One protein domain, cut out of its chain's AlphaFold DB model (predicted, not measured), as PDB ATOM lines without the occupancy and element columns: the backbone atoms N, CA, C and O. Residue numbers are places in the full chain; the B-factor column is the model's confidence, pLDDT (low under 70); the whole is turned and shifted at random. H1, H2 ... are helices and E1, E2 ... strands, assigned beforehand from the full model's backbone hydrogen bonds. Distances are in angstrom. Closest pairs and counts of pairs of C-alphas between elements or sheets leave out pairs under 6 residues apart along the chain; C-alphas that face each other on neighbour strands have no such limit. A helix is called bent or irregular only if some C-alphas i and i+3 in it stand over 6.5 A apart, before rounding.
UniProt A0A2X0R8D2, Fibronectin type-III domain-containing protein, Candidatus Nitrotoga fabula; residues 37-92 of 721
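Overview. This is residues 37 to 92 of the 721 residues of the protein "Fibronectin type-III domain-containing protein" of Candidatus Nitrotoga fabula (UniProt A0A2X0R8D2). The longest helix, H2, makes one side of a small ring; H1, joined to H2 as a loose helical hairpin, and the short helix H3 lie over on the other side, and the short strand E1 spans the end between H2 and H3. Strand E2 covers H1 on one side of this ring, while the long unnamed stretch of residues 37 to 51 runs round the other side and is tied to E1 by a short pairing. The printed part has 56 residues, with three named helices and two named strands in the order H1, H2, E1, H3, E2; the two strands do not pair with each other, and the class is mostly helix. The whole is compact and rounded, with a radius of gyration of the C-alphas of 9.9 A and spans of 24 by 20 by 17 A.

Along the chain. H2, residues 62 to 72, is 15.1 A long from first to last C-alpha, and its C-alpha 62 stands at (193.810, 308.318, 252.251). H1, residues 52 to 59, is 10.7 A long and begins with C-alpha 52 at (183.002, 316.862, 262.980). E1 is residues 76 to 78, 7.2 A long, and H3 is residues 79 to 83, 8.2 A long. H3 is neither bent nor irregular, but only just: C-alphas 80 and 83 are 6.2 A apart. E2, residues 85 to 87, is 7.0 A long and ends with C-alpha 87 at (186.769, 308.833, 262.749).

Arrangement. H2 and H1 form a helical hairpin, two helices in succession running opposite ways, at a shallow tilt of 28 degrees. They only just touch, with 3 pairs of C-alphas within 8 A, the closest being those of Leu 57 and Gln 65 at 5.8 A. H1 and H3 touch, and their closest C-alphas, of Leu 53 and Thr 82, are 5.2 A apart. The closest C-alphas of H1 and E2, those of Leu 53 and Arg 86, are also 5.2 A apart. H2 and E1 meet only through their link, and H2 and H3 are apart. E1 and E2 are apart, and each pairs with no named strand; residues 37 to 38 pair antiparallel with residues 76 to 77 of E1. In H1 and H2 every O i to N i+4 pair is within hydrogen-bond range; in H3 0 of 1 is, beside 2 of 2 O i to N i+3 pairs.

Size, cuts and confidence. The two C-alphas farthest apart, those of Thr 40 and Pro 61, are 25.7 A apart. The printed part, residues 37 to 92, has no cut, and the four links between its named elements are tight. The mean pLDDT of the printed part is 94.2, and no printed residue is under 70.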
ATOM      1  N   TYR A  37     172.376 309.200 255.180       93.19
ATOM      2  CA  TYR A  37     173.623 308.821 254.515       93.19
ATOM      3  C   TYR A  37     173.946 307.345 254.782       93.19
ATOM      4  O   TYR A  37     173.466 306.758 255.750       93.19
ATOM      5  N   GLY A  38     174.784 306.747 253.931       93.81
ATOM      6  CA  GLY A  38     175.383 305.433 254.166       93.81
ATOM      7  C   GLY A  38     174.877 304.346 253.217       93.81
ATOM      8  O   GLY A  38     174.824 304.551 252.008       93.81
ATOM      9  N   LYS A  39     174.527 303.176 253.751       91.19
ATOM     10  CA  LYS A  39     174.174 301.944 253.031       91.19
ATOM     11  C   LYS A  39     173.069 302.137 252.000       91.19
ATOM     12  O   LYS A  39     173.184 301.648 250.879       91.19
ATOM     13  N   THR A  40     171.998 302.830 252.373       84.44
ATOM     14  CA  THR A  40     170.854 303.085 251.480       84.44
ATOM     15  C   THR A  40     171.015 304.368 250.665       84.44
ATOM     16  O   THR A  40     170.393 304.502 249.613       84.44
ATOM     17  N   VAL A  41     171.880 305.286 251.110       90.12
ATOM     18  CA  VAL A  41     172.154 306.574 250.455       90.12
ATOM     19  C   VAL A  41     173.673 306.816 250.404       90.12
ATOM     20  O   VAL A  41     174.213 307.563 251.230       90.12
ATOM     21  N   PRO A  42     174.392 306.177 249.458       90.94
ATOM     22  CA  PRO A  42     175.839 306.327 249.342       90.94
ATOM     23  C   PRO A  42     176.248 307.783 249.114       90.94
ATOM     24  O   PRO A  42     175.528 308.559 248.483       90.94
ATOM     25  N   PHE A  43     177.427 308.150 249.609       94.69
ATOM     26  CA  PHE A  43     177.910 309.531 249.598       94.69
ATOM     27  C   PHE A  43     179.430 309.610 249.433       94.69
ATOM     28  O   PHE A  43     180.162 308.663 249.732       94.69
ATOM     29  N   THR A  44     179.897 310.772 248.990       95.25
ATOM     30  CA  THR A  44     181.296 311.206 249.031       95.25
ATOM     31  C   THR A  44     181.498 312.215 250.159       95.25
ATOM     32  O   THR A  44     180.550 312.842 250.625       95.25
ATOM     33  N   ILE A  45     182.740 312.435 250.590       95.38
ATOM     34  CA  ILE A  45     183.049 313.372 251.688       95.38
ATOM     35  C   ILE A  45     182.502 314.779 251.407       95.38
ATOM     36  O   ILE A  45     182.055 315.469 252.318       95.38
ATOM     37  N   GLN A  46     182.486 315.195 250.141       94.00
ATOM     38  CA  GLN A  46     181.993 316.505 249.721       94.00
ATOM     39  C   GLN A  46     180.472 316.649 249.860       94.00
ATOM     40  O   GLN A  46     179.991 317.775 249.978       94.00
ATOM     41  N   ASP A  47     179.733 315.535 249.873       93.62
ATOM     42  CA  ASP A  47     178.282 315.525 250.080       93.62
ATOM     43  C   ASP A  47     177.898 315.777 251.541       93.62
ATOM     44  O   ASP A  47     176.754 316.164 251.805       93.62
ATOM     45  N   LEU A  48     178.833 315.558 252.476       92.75
ATOM     46  CA  LEU A  48     178.614 315.793 253.896       92.75
ATOM     47  C   LEU A  48     178.573 317.300 254.206       92.75
ATOM     48  O   LEU A  48     179.366 318.082 253.658       92.75
ATOM     49  N   PRO A  49     177.690 317.731 255.125       90.25
ATOM     50  CA  PRO A  49     177.720 319.089 255.654       90.25
ATOM     51  C   PRO A  49     179.057 319.365 256.361       90.25
ATOM     52  O   PRO A  49     179.796 318.448 256.713       90.25
ATOM     53  N   ALA A  50     179.372 320.641 256.584       92.44
ATOM     54  CA  ALA A  50     180.468 320.995 257.483       92.44
ATOM     55  C   ALA A  50     180.135 320.472 258.889       92.44
ATOM     56  O   ALA A  50     179.151 320.900 259.488       92.44
ATOM     57  N   SER A  51     180.918 319.511 259.374       93.12
ATOM     58  CA  SER A  51     180.649 318.780 260.612       93.12
ATOM     59  C   SER A  51     181.934 318.158 261.168       93.12
ATOM     60  O   SER A  51     182.965 318.155 260.484       93.12
ATOM     61  N   ARG A  52     181.871 317.591 262.382       94.12
ATOM     62  CA  ARG A  52     183.002 316.862 262.980       94.12
ATOM     63  C   ARG A  52     183.403 315.647 262.142       94.12
ATOM     64  O   ARG A  52     184.575 315.526 261.798       94.12
ATOM     65  N   LEU A  53     182.433 314.835 261.708       96.75
ATOM     66  CA  LEU A  53     182.683 313.683 260.832       96.75
ATOM     67  C   LEU A  53     183.433 314.079 259.556       96.75
ATOM     68  O   LEU A  53     184.433 313.462 259.187       96.75
ATOM     69  N   ARG A  54     182.954 315.123 258.869       96.94
ATOM     70  CA  ARG A  54     183.597 315.597 257.643       96.94
ATOM     71  C   ARG A  54     185.017 316.089 257.920       96.94
ATOM     72  O   ARG A  54     185.922 315.754 257.159       96.94
ATOM     73  N   ALA A  55     185.208 316.846 258.999       97.25
ATOM     74  CA  ALA A  55     186.521 317.345 259.385       97.25
ATOM     75  C   ALA A  55     187.503 316.201 259.685       97.25
ATOM     76  O   ALA A  55     188.639 316.256 259.217       97.25
ATOM     77  N   ASP A  56     187.083 315.153 260.395       96.94
ATOM     78  CA  ASP A  56     187.935 313.985 260.643       96.94
ATOM     79  C   ASP A  56     188.302 313.291 259.316       96.94
ATOM     80  O   ASP A  56     189.480 313.075 259.029       96.94
ATOM     81  N   LEU A  57     187.317 313.029 258.448       97.75
ATOM     82  CA  LEU A  57     187.534 312.379 257.146       97.75
ATOM     83  C   LEU A  57     188.480 313.163 256.224       97.75
ATOM     84  O   LEU A  57     189.251 312.551 255.481       97.75
ATOM     85  N   GLU A  58     188.432 314.496 256.245       96.81
ATOM     86  CA  GLU A  58     189.313 315.361 255.446       96.81
ATOM     87  C   GLU A  58     190.758 315.405 255.987       96.81
ATOM     88  O   GLU A  58     191.676 315.703 255.221       96.81
ATOM     89  N   ASN A  59     190.978 315.066 257.264       96.38
ATOM     90  CA  ASN A  59     192.269 315.211 257.950       96.38
ATOM     91  C   ASN A  59     193.007 313.888 258.244       96.38
ATOM     92  O   ASN A  59     194.070 313.907 258.866       96.38
ATOM     93  N   ILE A  60     192.497 312.744 257.776       95.81
ATOM     94  CA  ILE A  60     193.136 311.423 257.939       95.81
ATOM     95  C   ILE A  60     193.821 310.919 256.652       95.81
ATOM     96  O   ILE A  60     193.488 311.352 255.545       95.81
ATOM     97  N   PRO A  61     194.777 309.969 256.750       96.19
ATOM     98  CA  PRO A  61     195.435 309.391 255.578       96.19
ATOM     99  C   PRO A  61     194.449 308.738 254.601       96.19
ATOM    100  O   PRO A  61     193.484 308.096 255.011       96.19
ATOM    101  N   SER A  62     194.739 308.788 253.296       95.69
ATOM    102  CA  SER A  62     193.810 308.318 252.251       95.69
ATOM    103  C   SER A  62     193.381 306.852 252.388       95.69
ATOM    104  O   SER A  62     192.296 306.492 251.940       95.69
ATOM    105  N   GLN A  63     194.208 305.987 252.983       96.19
ATOM    106  CA  GLN A  63     193.810 304.600 253.241       96.19
ATOM    107  C   GLN A  63     192.813 304.497 254.405       96.19
ATOM    108  O   GLN A  63     191.814 303.799 254.272       96.19
ATOM    109  N   ALA A  64     193.048 305.218 255.504       96.12
ATOM    110  CA  ALA A  64     192.114 305.305 256.627       96.12
ATOM    111  C   ALA A  64     190.781 305.928 256.183       96.12
ATOM    112  O   ALA A  64     189.718 305.415 256.509       96.12
ATOM    113  N   GLN A  65     190.837 306.953 255.330       97.69
ATOM    114  CA  GLN A  65     189.658 307.557 254.713       97.69
ATOM    115  C   GLN A  65     188.817 306.536 253.927       97.69
ATOM    116  O   GLN A  65     187.599 306.501 254.074       97.69
ATOM    117  N   LYS A  66     189.453 305.669 253.125       96.44
ATOM    118  CA  LYS A  66     188.753 304.583 252.415       96.44
ATOM    119  C   LYS A  66     188.123 303.579 253.379       96.44
ATOM    120  O   LYS A  66     186.981 303.189 253.163       96.44
ATOM    121  N   ASN A  67     188.847 303.189 254.430       95.62
ATOM    122  CA  ASN A  67     188.340 302.266 255.447       95.62
ATOM    123  C   ASN A  67     187.110 302.850 256.166       95.62
ATOM    124  O   ASN A  67     186.110 302.156 256.336       95.62
ATOM    125  N   ALA A  68     187.167 304.132 256.537       97.25
ATOM    126  CA  ALA A  68     186.070 304.833 257.194       97.25
ATOM    127  C   ALA A  68     184.839 304.938 256.291       97.25
ATOM    128  O   ALA A  68     183.737 304.610 256.720       97.25
ATOM    129  N   LEU A  69     185.020 305.329 255.024       97.12
ATOM    130  CA  LEU A  69     183.922 305.393 254.055       97.12
ATOM    131  C   LEU A  69     183.289 304.020 253.812       97.12
ATOM    132  O   LEU A  69     182.069 303.931 253.750       97.12
ATOM    133  N   GLN A  70     184.097 302.957 253.735       95.31
ATOM    134  CA  GLN A  70     183.575 301.596 253.620       95.31
ATOM    135  C   GLN A  70     182.653 301.259 254.799       95.31
ATOM    136  O   GLN A  70     181.527 300.830 254.576       95.31
ATOM    137  N   ARG A  71     183.091 301.521 256.037       94.75
ATOM    138  CA  ARG A  71     182.282 301.288 257.247       94.75
ATOM    139  C   ARG A  71     181.022 302.153 257.285       94.75
ATOM    140  O   ARG A  71     179.942 301.650 257.572       94.75
ATOM    141  N   LEU A  72     181.130 303.437 256.942       96.56
ATOM    142  CA  LEU A  72     179.986 304.357 256.872       96.56
ATOM    143  C   LEU A  72     178.965 303.947 255.797       96.56
ATOM    144  O   LEU A  72     177.797 304.308 255.899       96.56
ATOM    145  N   HIS A  73     179.374 303.192 254.773       96.00
ATOM    146  CA  HIS A  73     178.478 302.617 253.760       96.00
ATOM    147  C   HIS A  73     177.913 301.240 254.148       96.00
ATOM    148  O   HIS A  73     177.079 300.706 253.420       96.00
ATOM    149  N   GLU A  74     178.301 300.670 255.291       92.44
ATOM    150  CA  GLU A  74     177.696 299.443 255.837       92.44
ATOM    151  C   GLU A  74     176.473 299.730 256.723       92.44
ATOM    152  O   GLU A  74     175.668 298.832 256.977       92.44
ATOM    153  N   ILE A  75     176.296 300.987 257.130       91.81
ATOM    154  CA  ILE A  75     175.254 301.468 258.046       91.81
ATOM    155  C   ILE A  75     174.425 302.575 257.396       91.81
ATOM    156  O   ILE A  75     174.884 303.188 256.441       91.81
ATOM    157  N   THR A  76     173.232 302.875 257.903       91.56
ATOM    158  CA  THR A  76     172.463 304.063 257.480       91.56
ATOM    159  C   THR A  76     172.333 305.000 258.668       91.56
ATOM    160  O   THR A  76     171.905 304.524 259.705       91.56
ATOM    161  N   PHE A  77     172.661 306.284 258.532       93.88
ATOM    162  CA  PHE A  77     172.617 307.250 259.639       93.88
ATOM    163  C   PHE A  77     172.010 308.596 259.201       93.88
ATOM    164  O   PHE A  77     172.153 308.980 258.030       93.88
ATOM    165  N   PRO A  78     171.323 309.321 260.100       93.06
ATOM    166  CA  PRO A  78     170.755 310.632 259.807       93.06
ATOM    167  C   PRO A  78     171.839 311.700 259.646       93.06
ATOM    168  O   PRO A  78     172.925 311.625 260.216       93.06
ATOM    169  N   ALA A  79     171.551 312.763 258.894       90.94
ATOM    170  CA  ALA A  79     172.483 313.875 258.718       90.94
ATOM    171  C   ALA A  79     172.907 314.505 260.053       90.94
ATOM    172  O   ALA A  79     174.055 314.935 260.178       90.94
ATOM    173  N   ALA A  80     172.003 314.555 261.038       90.94
ATOM    174  CA  ALA A  80     172.287 315.084 262.370       90.94
ATOM    175  C   ALA A  80     173.479 314.376 263.044       90.94
ATOM    176  O   ALA A  80     174.287 315.039 263.693       90.94
ATOM    177  N   ASP A  81     173.676 313.082 262.774       93.62
ATOM    178  CA  ASP A  81     174.769 312.290 263.344       93.62
ATOM    179  C   ASP A  81     176.145 312.692 262.840       93.62
ATOM    180  O   ASP A  81     177.150 312.398 263.476       93.62
ATOM    181  N   THR A  82     176.233 313.448 261.745       93.81
ATOM    182  CA  THR A  82     177.522 313.966 261.265       93.81
ATOM    183  C   THR A  82     178.205 314.906 262.272       93.81
ATOM    184  O   THR A  82     179.408 315.159 262.137       93.81
ATOM    185  N   ALA A  83     177.464 315.426 263.261       91.94
ATOM    186  CA  ALA A  83     177.994 316.205 264.379       91.94
ATOM    187  C   ALA A  83     178.612 315.334 265.490       91.94
ATOM    188  O   ALA A  83     179.549 315.790 266.142       91.94
ATOM    189  N   PHE A  84     178.143 314.095 265.664       94.12
ATOM    190  CA  PHE A  84     178.521 313.198 266.770       94.12
ATOM    191  C   PHE A  84     179.431 312.048 266.324       94.12
ATOM    192  O   PHE A  84     180.258 311.571 267.095       94.12
ATOM    193  N   LEU A  85     179.344 311.647 265.053       96.38
ATOM    194  CA  LEU A  85     180.226 310.654 264.451       96.38
ATOM    195  C   LEU A  85     181.653 311.185 264.334       96.38
ATOM    196  O   LEU A  85     181.906 312.268 263.793       96.38
ATOM    197  N   ARG A  86     182.591 310.360 264.784       96.31
ATOM    198  CA  ARG A  86     184.031 310.598 264.747       96.31
ATOM    199  C   ARG A  86     184.734 309.493 263.967       96.31
ATOM    200  O   ARG A  86     184.217 308.381 263.823       96.31
ATOM    201  N   VAL A  87     185.925 309.805 263.457       96.31
ATOM    202  CA  VAL A  87     186.769 308.833 262.749       96.31
ATOM    203  C   VAL A  87     188.176 308.829 263.326       96.31
ATOM    204  O   VAL A  87     188.828 309.868 263.421       96.31
ATOM    205  N   ASP A  88     188.658 307.644 263.698       93.31
ATOM    206  CA  ASP A  88     190.010 307.473 264.223       93.31
ATOM    207  C   ASP A  88     191.083 307.506 263.101       93.31
ATOM    208  O   ASP A  88     190.773 307.379 261.909       93.31
ATOM    209  N   PRO A  89     192.383 307.628 263.437       91.75
ATOM    210  CA  PRO A  89     193.455 307.669 262.436       91.75
ATOM    211  C   PRO A  89     193.639 306.398 261.577       91.75
ATOM    212  O   PRO A  89     194.415 306.420 260.619       91.75
ATOM    213  N   GLU A  90     193.000 305.275 261.918       91.38
ATOM    214  CA  GLU A  90     192.955 304.018 261.142       91.38
ATOM    215  C   GLU A  90     191.676 303.865 260.295       91.38
ATOM    216  O   GLU A  90     191.599 302.973 259.438       91.38
ATOM    217  N   GLY A  91     190.709 304.765 260.471       94.25
ATOM    218  CA  GLY A  91     189.417 304.747 259.797       94.25
ATOM    219  C   GLY A  91     188.343 303.954 260.542       94.25
ATOM    220  O   GLY A  91     187.368 303.540 259.917       94.25
ATOM    221  N   GLY A  92     188.517 303.690 261.839       95.25
ATOM    222  CA  GLY A  92     187.428 303.236 262.704       95.25
ATOM    223  C   GLY A  92     186.410 304.356 262.923       95.25
ATOM    224  O   GLY A  92     186.772 305.528 262.966       95.25
TER     225      GLY A  92